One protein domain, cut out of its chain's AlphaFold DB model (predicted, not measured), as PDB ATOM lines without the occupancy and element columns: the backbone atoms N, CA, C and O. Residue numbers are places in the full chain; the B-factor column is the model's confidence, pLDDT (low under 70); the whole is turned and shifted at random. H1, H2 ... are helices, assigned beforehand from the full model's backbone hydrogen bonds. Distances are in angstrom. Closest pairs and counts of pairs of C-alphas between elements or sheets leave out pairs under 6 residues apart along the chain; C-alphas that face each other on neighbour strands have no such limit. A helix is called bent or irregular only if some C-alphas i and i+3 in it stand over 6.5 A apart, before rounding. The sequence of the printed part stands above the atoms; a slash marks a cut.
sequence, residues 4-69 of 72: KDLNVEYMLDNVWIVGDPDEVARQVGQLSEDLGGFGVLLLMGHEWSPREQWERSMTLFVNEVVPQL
ATOM      1  N   LYS A   4     -49.491 -19.297 -14.709       92.25
ATOM      2  CA  LYS A   4     -49.712 -19.857 -13.366       92.25
ATOM      3  C   LYS A   4     -50.248 -21.296 -13.370       92.25
ATOM      4  O   LYS A   4     -50.174 -21.961 -12.342       92.25
ATOM      5  N   ASP A   5     -50.809 -21.740 -14.491       92.69
ATOM      6  CA  ASP A   5     -51.352 -23.085 -14.652       92.69
ATOM      7  C   ASP A   5     -50.284 -24.054 -15.216       92.69
ATOM      8  O   ASP A   5     -50.525 -25.256 -15.276       92.69
ATOM      9  N   LEU A   6     -49.086 -23.555 -15.570       93.31
ATOM     10  CA  LEU A   6     -47.904 -24.358 -15.912       93.31
ATOM     11  C   LEU A   6     -47.210 -24.836 -14.630       93.31
ATOM     12  O   LEU A   6     -46.221 -24.262 -14.169       93.31
ATOM     13  N   ASN A   7     -47.764 -25.879 -14.026       94.12
ATOM     14  CA  ASN A   7     -47.215 -26.539 -12.843       94.12
ATOM     15  C   ASN A   7     -46.592 -27.901 -13.192       94.12
ATOM     16  O   ASN A   7     -46.565 -28.314 -14.350       94.12
ATOM     17  N   VAL A   8     -46.054 -28.588 -12.182       92.88
ATOM     18  CA  VAL A   8     -45.372 -29.879 -12.361       92.88
ATOM     19  C   VAL A   8     -46.321 -30.930 -12.927       92.88
ATOM     20  O   VAL A   8     -45.933 -31.664 -13.826       92.88
ATOM     21  N   GLU A   9     -47.559 -30.974 -12.446       93.69
ATOM     22  CA  GLU A   9     -48.587 -31.904 -12.910       93.69
ATOM     23  C   GLU A   9     -48.880 -31.696 -14.397       93.69
ATOM     24  O   GLU A   9     -48.831 -32.639 -15.179       93.69
ATOM     25  N   TYR A  10     -49.070 -30.445 -14.821       94.81
ATOM     26  CA  TYR A  10     -49.265 -30.125 -16.229       94.81
ATOM     27  C   TYR A  10     -48.067 -30.555 -17.084       94.81
ATOM     28  O   TYR A  10     -48.254 -31.112 -18.167       94.81
ATOM     29  N   MET A  11     -46.841 -30.306 -16.611       94.06
ATOM     30  CA  MET A  11     -45.627 -30.699 -17.329       94.06
ATOM     31  C   MET A  11     -45.503 -32.221 -17.444       94.06
ATOM     32  O   MET A  11     -45.160 -32.699 -18.521       94.06
ATOM     33  N   LEU A  12     -45.811 -32.971 -16.381       92.50
ATOM     34  CA  LEU A  12     -45.815 -34.439 -16.379       92.50
ATOM     35  C   LEU A  12     -46.850 -35.015 -17.348       92.50
ATOM     36  O   LEU A  12     -46.540 -35.959 -18.064       92.50
ATOM     37  N   ASP A  13     -48.045 -34.430 -17.392       91.81
ATOM     38  CA  ASP A  13     -49.153 -34.966 -18.183       91.81
ATOM     39  C   ASP A  13     -49.069 -34.602 -19.675       91.81
ATOM     40  O   ASP A  13     -49.688 -35.270 -20.503       91.81
ATOM     41  N   ASN A  14     -48.362 -33.521 -20.034       91.50
ATOM     42  CA  ASN A  14     -48.464 -32.937 -21.379       91.50
ATOM     43  C   ASN A  14     -47.129 -32.649 -22.078       91.50
ATOM     44  O   ASN A  14     -47.142 -32.378 -23.278       91.50
ATOM     45  N   VAL A  15     -45.998 -32.606 -21.364       92.38
ATOM     46  CA  VAL A  15     -44.734 -32.093 -21.931       92.38
ATOM     47  C   VAL A  15     -43.567 -33.049 -21.736       92.38
ATOM     48  O   VAL A  15     -42.817 -33.302 -22.676       92.38
ATOM     49  N   TRP A  16     -43.349 -33.530 -20.516       94.56
ATOM     50  CA  TRP A  16     -42.232 -34.411 -20.216       94.56
ATOM     51  C   TRP A  16     -42.548 -35.850 -20.593       94.56
ATOM     52  O   TRP A  16     -43.659 -36.325 -20.402       94.56
ATOM     53  N   ILE A  17     -41.518 -36.557 -21.048       95.38
ATOM     54  CA  ILE A  17     -41.593 -37.989 -21.305       95.38
ATOM     55  C   ILE A  17     -41.231 -38.717 -20.015       95.38
ATOM     56  O   ILE A  17     -40.053 -38.824 -19.662       95.38
ATOM     57  N   VAL A  18     -42.248 -39.153 -19.274       95.00
ATOM     58  CA  VAL A  18     -42.100 -39.781 -17.953       95.00
ATOM     59  C   VAL A  18     -43.058 -40.958 -17.835       95.00
ATOM     60  O   VAL A  18     -44.236 -40.845 -18.161       95.00
ATOM     61  N   GLY A  19     -42.557 -42.083 -17.330       95.50
ATOM     62  CA  GLY A  19     -43.348 -43.291 -17.132       95.50
ATOM     63  C   GLY A  19     -42.474 -44.508 -16.856       95.50
ATOM     64  O   GLY A  19     -41.286 -44.388 -16.539       95.50
ATOM     65  N   ASP A  20     -43.083 -45.682 -16.980       97.88
ATOM     66  CA  ASP A  20     -42.352 -46.934 -17.147       97.88
ATOM     67  C   ASP A  20     -41.779 -47.045 -18.582       97.88
ATOM     68  O   ASP A  20     -42.049 -46.180 -19.421       97.88
ATOM     69  N   PRO A  21     -40.933 -48.048 -18.878       98.31
ATOM     70  CA  PRO A  21     -40.292 -48.160 -20.187       98.31
ATOM     71  C   PRO A  21     -41.263 -48.234 -21.373       98.31
ATOM     72  O   PRO A  21     -41.001 -47.604 -22.397       98.31
ATOM     73  N   ASP A  22     -42.387 -48.940 -21.236       98.31
ATOM     74  CA  ASP A  22     -43.358 -49.108 -22.324       98.31
ATOM     75  C   ASP A  22     -44.099 -47.795 -22.603       98.31
ATOM     76  O   ASP A  22     -44.267 -47.385 -23.754       98.31
ATOM     77  N   GLU A  23     -44.486 -47.083 -21.546       97.75
ATOM     78  CA  GLU A  23     -45.136 -45.784 -21.658       97.75
ATOM     79  C   GLU A  23     -44.187 -44.727 -22.243       97.75
ATOM     80  O   GLU A  23     -44.573 -43.953 -23.119       97.75
ATOM     81  N   VAL A  24     -42.915 -44.740 -21.833       97.69
ATOM     82  CA  VAL A  24     -41.883 -43.870 -22.414       97.69
ATOM     83  C   VAL A  24     -41.667 -44.191 -23.895       97.69
ATOM     84  O   VAL A  24     -41.612 -43.266 -24.705       97.69
ATOM     85  N   ALA A  25     -41.584 -45.469 -24.278       97.69
ATOM     86  CA  ALA A  25     -41.437 -45.866 -25.678       97.69
ATOM     87  C   ALA A  25     -42.616 -45.372 -26.528       97.69
ATOM     88  O   ALA A  25     -42.414 -44.774 -27.587       97.69
ATOM     89  N   ARG A  26     -43.844 -45.532 -26.023       97.56
ATOM     90  CA  ARG A  26     -45.065 -45.044 -26.671       97.56
ATOM     91  C   ARG A  26     -45.050 -43.526 -26.861       97.56
ATOM     92  O   ARG A  26     -45.379 -43.051 -27.945       97.56
ATOM     93  N   GLN A  27     -44.669 -42.762 -25.837       97.25
ATOM     94  CA  GLN A  27     -44.597 -41.298 -25.923       97.25
ATOM     95  C   GLN A  27     -43.521 -40.827 -26.913       97.25
ATOM     96  O   GLN A  27     -43.769 -39.902 -27.685       97.25
ATOM     97  N   VAL A  28     -42.348 -41.477 -26.946       96.69
ATOM     98  CA  VAL A  28     -41.296 -41.175 -27.935       96.69
ATOM     99  C   VAL A  28     -41.759 -41.508 -29.356       96.69
ATOM    100  O   VAL A  28     -41.523 -40.718 -30.271       96.69
ATOM    101  N   GLY A  29     -42.434 -42.644 -29.545       96.06
ATOM    102  CA  GLY A  29     -42.996 -43.029 -30.837       96.06
ATOM    103  C   GLY A  29     -44.039 -42.036 -31.336       96.06
ATOM    104  O   GLY A  29     -43.920 -41.547 -32.456       96.06
ATOM    105  N   GLN A  30     -44.977 -41.636 -30.471       95.88
ATOM    106  CA  GLN A  30     -45.965 -40.609 -30.803       95.88
ATOM    107  C   GLN A  30     -45.298 -39.283 -31.184       95.88
ATOM    108  O   GLN A  30     -45.666 -38.673 -32.183       95.88
ATOM    109  N   LEU A  31     -44.279 -38.855 -30.431       95.69
ATOM    110  CA  LEU A  31     -43.522 -37.648 -30.755       95.69
ATOM    111  C   LEU A  31     -42.850 -37.746 -32.132       95.69
ATOM    112  O   LEU A  31     -42.821 -36.765 -32.872       95.69
ATOM    113  N   SER A  32     -42.300 -38.913 -32.479       95.50
ATOM    114  CA  SER A  32     -41.715 -39.155 -33.801       95.50
ATOM    115  C   SER A  32     -42.772 -39.028 -34.898       95.50
ATOM    116  O   SER A  32     -42.571 -38.280 -35.853       95.50
ATOM    117  N   GLU A  33     -43.926 -39.682 -34.739       95.38
ATOM    118  CA  GLU A  33     -45.041 -39.611 -35.691       95.38
ATOM    119  C   GLU A  33     -45.537 -38.173 -35.894       95.38
ATOM    120  O   GLU A  33     -45.662 -37.716 -37.032       95.38
ATOM    121  N   ASP A  34     -45.749 -37.436 -34.801       95.31
ATOM    122  CA  ASP A  34     -46.263 -36.064 -34.820       95.31
ATOM    123  C   ASP A  34     -45.311 -35.088 -35.532       95.31
ATOM    124  O   ASP A  34     -45.748 -34.111 -36.148       95.31
ATOM    125  N   LEU A  35     -44.002 -35.348 -35.461       95.06
ATOM    126  CA  LEU A  35     -42.961 -34.524 -36.080       95.06
ATOM    127  C   LEU A  35     -42.540 -35.010 -37.477       95.06
ATOM    128  O   LEU A  35     -41.805 -34.299 -38.167       95.06
ATOM    129  N   GLY A  36     -42.998 -36.188 -37.909       95.00
ATOM    130  CA  GLY A  36     -42.548 -36.831 -39.147       95.00
ATOM    131  C   GLY A  36     -41.137 -37.428 -39.061       95.00
ATOM    132  O   GLY A  36     -40.459 -37.547 -40.082       95.00
ATOM    133  N   GLY A  37     -40.698 -37.785 -37.856       93.00
ATOM    134  CA  GLY A  37     -39.410 -38.406 -37.563       93.00
ATOM    135  C   GLY A  37     -38.340 -37.439 -37.053       93.00
ATOM    136  O   GLY A  37     -38.364 -36.230 -37.291       93.00
ATOM    137  N   PHE A  38     -37.344 -37.993 -36.365       93.25
ATOM    138  CA  PHE A  38     -36.118 -37.294 -35.978       93.25
ATOM    139  C   PHE A  38     -34.918 -38.247 -36.033       93.25
ATOM    140  O   PHE A  38     -35.042 -39.441 -35.795       93.25
ATOM    141  N   GLY A  39     -33.725 -37.719 -36.326       89.38
ATOM    142  CA  GLY A  39     -32.508 -38.543 -36.387       89.38
ATOM    143  C   GLY A  39     -31.865 -38.815 -35.024       89.38
ATOM    144  O   GLY A  39     -31.100 -39.763 -34.882       89.38
ATOM    145  N   VAL A  40     -32.127 -37.960 -34.031       91.56
ATOM    146  CA  VAL A  40     -31.530 -38.046 -32.694       91.56
ATOM    147  C   VAL A  40     -32.524 -37.543 -31.654       91.56
ATOM    148  O   VAL A  40     -33.018 -36.422 -31.773       91.56
ATOM    149  N   LEU A  41     -32.743 -38.332 -30.601       92.00
ATOM    150  CA  LEU A  41     -33.389 -37.881 -29.371       92.00
ATOM    151  C   LEU A  41     -32.314 -37.500 -28.347       92.00
ATOM    152  O   LEU A  41     -31.562 -38.354 -27.875       92.00
ATOM    153  N   LEU A  42     -32.222 -36.215 -28.007       92.69
ATOM    154  CA  LEU A  42     -31.267 -35.725 -27.013       92.69
ATOM    155  C   LEU A  42     -31.880 -35.787 -25.609       92.69
ATOM    156  O   LEU A  42     -32.786 -35.017 -25.294       92.69
ATOM    157  N   LEU A  43     -31.352 -36.659 -24.748       89.00
ATOM    158  CA  LEU A  43     -31.759 -36.713 -23.345       89.00
ATOM    159  C   LEU A  43     -31.084 -35.591 -22.546       89.00
ATOM    160  O   LEU A  43     -29.860 -35.453 -22.555       89.00
ATOM    161  N   MET A  44     -31.885 -34.806 -21.826       84.50
ATOM    162  CA  MET A  44     -31.391 -33.743 -20.951       84.50
ATOM    163  C   MET A  44     -31.167 -34.275 -19.535       84.50
ATOM    164  O   MET A  44     -32.105 -34.696 -18.862       84.50
ATOM    165  N   GLY A  45     -29.917 -34.231 -19.069       74.31
ATOM    166  CA  GLY A  45     -29.563 -34.498 -17.677       74.31
ATOM    167  C   GLY A  45     -29.347 -33.193 -16.917       74.31
ATOM    168  O   GLY A  45     -28.361 -32.503 -17.164       74.31
ATOM    169  N   HIS A  46     -30.246 -32.854 -15.993       68.12
ATOM    170  CA  HIS A  46     -29.986 -31.808 -14.999       68.12
ATOM    171  C   HIS A  46     -29.144 -32.379 -13.844       68.12
ATOM    172  O   HIS A  46     -28.903 -33.579 -13.797       68.12
ATOM    173  N   GLU A  47     -28.611 -31.559 -12.937       64.88
ATOM    174  CA  GLU A  47     -27.796 -32.058 -11.816       64.88
ATOM    175  C   GLU A  47     -28.636 -32.952 -10.884       64.88
ATOM    176  O   GLU A  47     -29.325 -32.480  -9.981       64.88
ATOM    177  N   TRP A  48     -28.615 -34.265 -11.128       70.56
ATOM    178  CA  TRP A  48     -29.453 -35.220 -10.414       70.56
ATOM    179  C   TRP A  48     -28.851 -35.584  -9.059       70.56
ATOM    180  O   TRP A  48     -27.805 -36.232  -8.962       70.56
ATOM    181  N   SER A  49     -29.572 -35.220  -8.002       75.00
ATOM    182  CA  SER A  49     -29.361 -35.713  -6.647       75.00
ATOM    183  C   SER A  49     -30.662 -36.368  -6.170       75.00
ATOM    184  O   SER A  49     -31.654 -35.655  -6.009       75.00
ATOM    185  N   PRO A  50     -30.700 -37.699  -5.962       81.94
ATOM    186  CA  PRO A  50     -29.578 -38.644  -5.965       81.94
ATOM    187  C   PRO A  50     -29.244 -39.223  -7.356       81.94
ATOM    188  O   PRO A  50     -30.110 -39.699  -8.087       81.94
ATOM    189  N   ARG A  51     -27.944 -39.269  -7.675       87.62
ATOM    190  CA  ARG A  51     -27.379 -39.756  -8.949       87.62
ATOM    191  C   ARG A  51     -27.829 -41.167  -9.353       87.62
ATOM    192  O   ARG A  51     -28.024 -41.423 -10.535       87.62
ATOM    193  N   GLU A  52     -28.013 -42.062  -8.388       91.31
ATOM    194  CA  GLU A  52     -28.389 -43.462  -8.636       91.31
ATOM    195  C   GLU A  52     -29.732 -43.591  -9.373       91.31
ATOM    196  O   GLU A  52     -29.887 -44.435 -10.252       91.31
ATOM    197  N   GLN A  53     -30.700 -42.721  -9.064       90.00
ATOM    198  CA  GLN A  53     -32.006 -42.740  -9.729       90.00
ATOM    199  C   GLN A  53     -31.886 -42.351 -11.202       90.00
ATOM    200  O   GLN A  53     -32.512 -42.971 -12.060       90.00
ATOM    201  N   TRP A  54     -31.038 -41.365 -11.498       89.88
ATOM    202  CA  TRP A  54     -30.736 -40.969 -12.867       89.88
ATOM    203  C   TRP A  54     -30.023 -42.080 -13.634       89.88
ATOM    204  O   TRP A  54     -30.442 -42.429 -14.733       89.88
ATOM    205  N   GLU A  55     -28.985 -42.683 -13.048       92.38
ATOM    206  CA  GLU A  55     -28.264 -43.795 -13.678       92.38
ATOM    207  C   GLU A  55     -29.197 -44.975 -13.962       92.38
ATOM    208  O   GLU A  55     -29.152 -45.547 -15.053       92.38
ATOM    209  N   ARG A  56     -30.105 -45.292 -13.031       94.06
ATOM    210  CA  ARG A  56     -31.146 -46.301 -13.247       94.06
ATOM    211  C   ARG A  56     -32.083 -45.914 -14.391       94.06
ATOM    212  O   ARG A  56     -32.323 -46.746 -15.256       94.06
ATOM    213  N   SER A  57     -32.585 -44.679 -14.424       94.12
ATOM    214  CA  SER A  57     -33.466 -44.196 -15.499       94.12
ATOM    215  C   SER A  57     -32.793 -44.287 -16.872       94.12
ATOM    216  O   SER A  57     -33.370 -44.849 -17.798       94.12
ATOM    217  N   MET A  58     -31.537 -43.846 -16.989       94.69
ATOM    218  CA  MET A  58     -30.766 -43.955 -18.233       94.69
ATOM    219  C   MET A  58     -30.491 -45.410 -18.624       94.69
ATOM    220  O   MET A  58     -30.546 -45.754 -19.802       94.69
ATOM    221  N   THR A  59     -30.236 -46.279 -17.644       96.19
ATOM    222  CA  THR A  59     -30.043 -47.718 -17.877       96.19
ATOM    223  C   THR A  59     -31.313 -48.368 -18.428       96.19
ATOM    224  O   THR A  59     -31.231 -49.129 -19.390       96.19
ATOM    225  N   LEU A  60     -32.481 -48.053 -17.857       97.62
ATOM    226  CA  LEU A  60     -33.775 -48.522 -18.362       97.62
ATOM    227  C   LEU A  60     -34.047 -47.972 -19.763       97.62
ATOM    228  O   LEU A  60     -34.458 -48.714 -20.646       97.62
ATOM    229  N   PHE A  61     -33.750 -46.693 -20.000       96.69
ATOM    230  CA  PHE A  61     -33.942 -46.085 -21.311       96.69
ATOM    231  C   PHE A  61     -33.150 -46.827 -22.401       96.69
ATOM    232  O   PHE A  61     -33.715 -47.253 -23.404       96.69
ATOM    233  N   VAL A  62     -31.851 -47.051 -22.192       96.06
ATOM    234  CA  VAL A  62     -31.014 -47.730 -23.194       96.06
ATOM    235  C   VAL A  62     -31.396 -49.201 -23.375       96.06
ATOM    236  O   VAL A  62     -31.398 -49.684 -24.503       96.06
ATOM    237  N   ASN A  63     -31.701 -49.922 -22.292       98.00
ATOM    238  CA  ASN A  63     -31.900 -51.373 -22.361       98.00
ATOM    239  C   ASN A  63     -33.342 -51.799 -22.654       98.00
ATOM    240  O   ASN A  63     -33.537 -52.897 -23.167       98.00
ATOM    241  N   GLU A  64     -34.335 -50.974 -22.321       98.25
ATOM    242  CA  GLU A  64     -35.754 -51.345 -22.402       98.25
ATOM    243  C   GLU A  64     -36.552 -50.444 -23.347       98.25
ATOM    244  O   GLU A  64     -37.454 -50.940 -24.011       98.25
ATOM    245  N   VAL A  65     -36.205 -49.156 -23.473       97.44
ATOM    246  CA  VAL A  65     -36.922 -48.225 -24.364       97.44
ATOM    247  C   VAL A  65     -36.346 -48.258 -25.777       97.44
ATOM    248  O   VAL A  65     -37.068 -48.541 -26.725       97.44
ATOM    249  N   VAL A  66     -35.042 -48.004 -25.944       95.38
ATOM    250  CA  VAL A  66     -34.396 -47.915 -27.272       95.38
ATOM    251  C   VAL A  66     -34.675 -49.132 -28.174       95.38
ATOM    252  O   VAL A  66     -34.933 -48.918 -29.359       95.38
ATOM    253  N   PRO A  67     -34.685 -50.390 -27.684       96.62
ATOM    254  CA  PRO A  67     -35.021 -51.541 -28.525       96.62
ATOM    255  C   PRO A  67     -36.446 -51.516 -29.098       96.62
ATOM    256  O   PRO A  67     -36.663 -52.057 -30.176       96.62
ATOM    257  N   GLN A  68     -37.402 -50.883 -28.412       96.38
ATOM    258  CA  GLN A  68     -38.790 -50.755 -28.879       96.38
ATOM    259  C   GLN A  68     -38.945 -49.686 -29.972       96.38
ATOM    260  O   GLN A  68     -39.963 -49.640 -30.653       96.38
ATOM    261  N   LEU A  69     -37.932 -48.834 -30.148       93.62
ATOM    262  CA  LEU A  69     -37.930 -47.704 -31.076       93.62
ATOM    263  C   LEU A  69     -37.167 -48.003 -32.378       93.62
ATOM    264  O   LEU A  69     -36.903 -47.086 -33.148       93.62
TER     265      LEU A  69
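AT A GLANCE: This is residues 4 to 69 of the 72 residues of an uncharacterized protein of Dehalococcoidia bacterium (UniProt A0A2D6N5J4). Two longer helices, H2 and H3, meet at a steep angle, with residues around Ala 25 in the earlier part of H2 next to residues around Val 65 late in H3, while the short helix H1 is set off to one side and touches neither. The long link of residues 36 to 50 leaves the end of H2, crosses over and runs back past the length of H3 to its start, giving an open arrangement with few contacts. The printed part has 66 residues with three named helices in the order H1, H2, H3 and no named strand, and its class is all helix. It is only just compact, close to loose, with a radius of gyration of the C-alphas of 13.0 A, and the C-alphas span 34 by 33 by 19 A.

HOW THE PARTS SIT: H1, residues 8 to 14, is apart from H2, residues 21 to 35, although a short link of 6 residues joins them. H1 is also apart from H3, residues 51 to 69. H2 and H3 touch, with 13 pairs of C-alphas within 8 A, and their closest C-alphas, those of Ala 25 and Val 65, are 5.3 A apart. Their lines stand at a steep tilt of 61 degrees, they run the same way, and their centres are 14.7 A apart. In H1 and H2 every O i to N i+4 pair is within hydrogen-bond range; in H3 it is 11 of 15.

IN THESE COORDINATES: H1 begins with the C-alpha of Val 8 at (-45.372, -29.879, -12.361) and measures 10.0 A from first to last C-alpha, ending at Asn 14. H2 runs from Pro 21, with its C-alpha at (-40.292, -48.160, -20.187), to Leu 35 and measures 21.1 A. H3, the longest helix, has 19 residues from Arg 51 to Leu 69 and measures 25.8 A; its last C-alpha is at (-37.930, -47.704, -31.076). H3 has a kink of 30 degrees near residue 63 and is irregular, but only just: C-alphas 63 and 66 are 6.50 A apart.

THE WHOLE: The two C-alphas farthest apart are those of Lys 4 and Pro 67, 38.1 A. The printed part has no cut. The link from H2 to H3 is long, with 15 residues, and its C-alphas lie 8 to 18 A from the mean of all C-alphas. Residues 9 to 15, of which 9 to 14 belong to H1, stand free, and so do residues 47 to 53, of which 51 to 53 belong to H3. The mean pLDDT of the printed part is 92.4, and confidence is low, under 70, at residues 46 to 47.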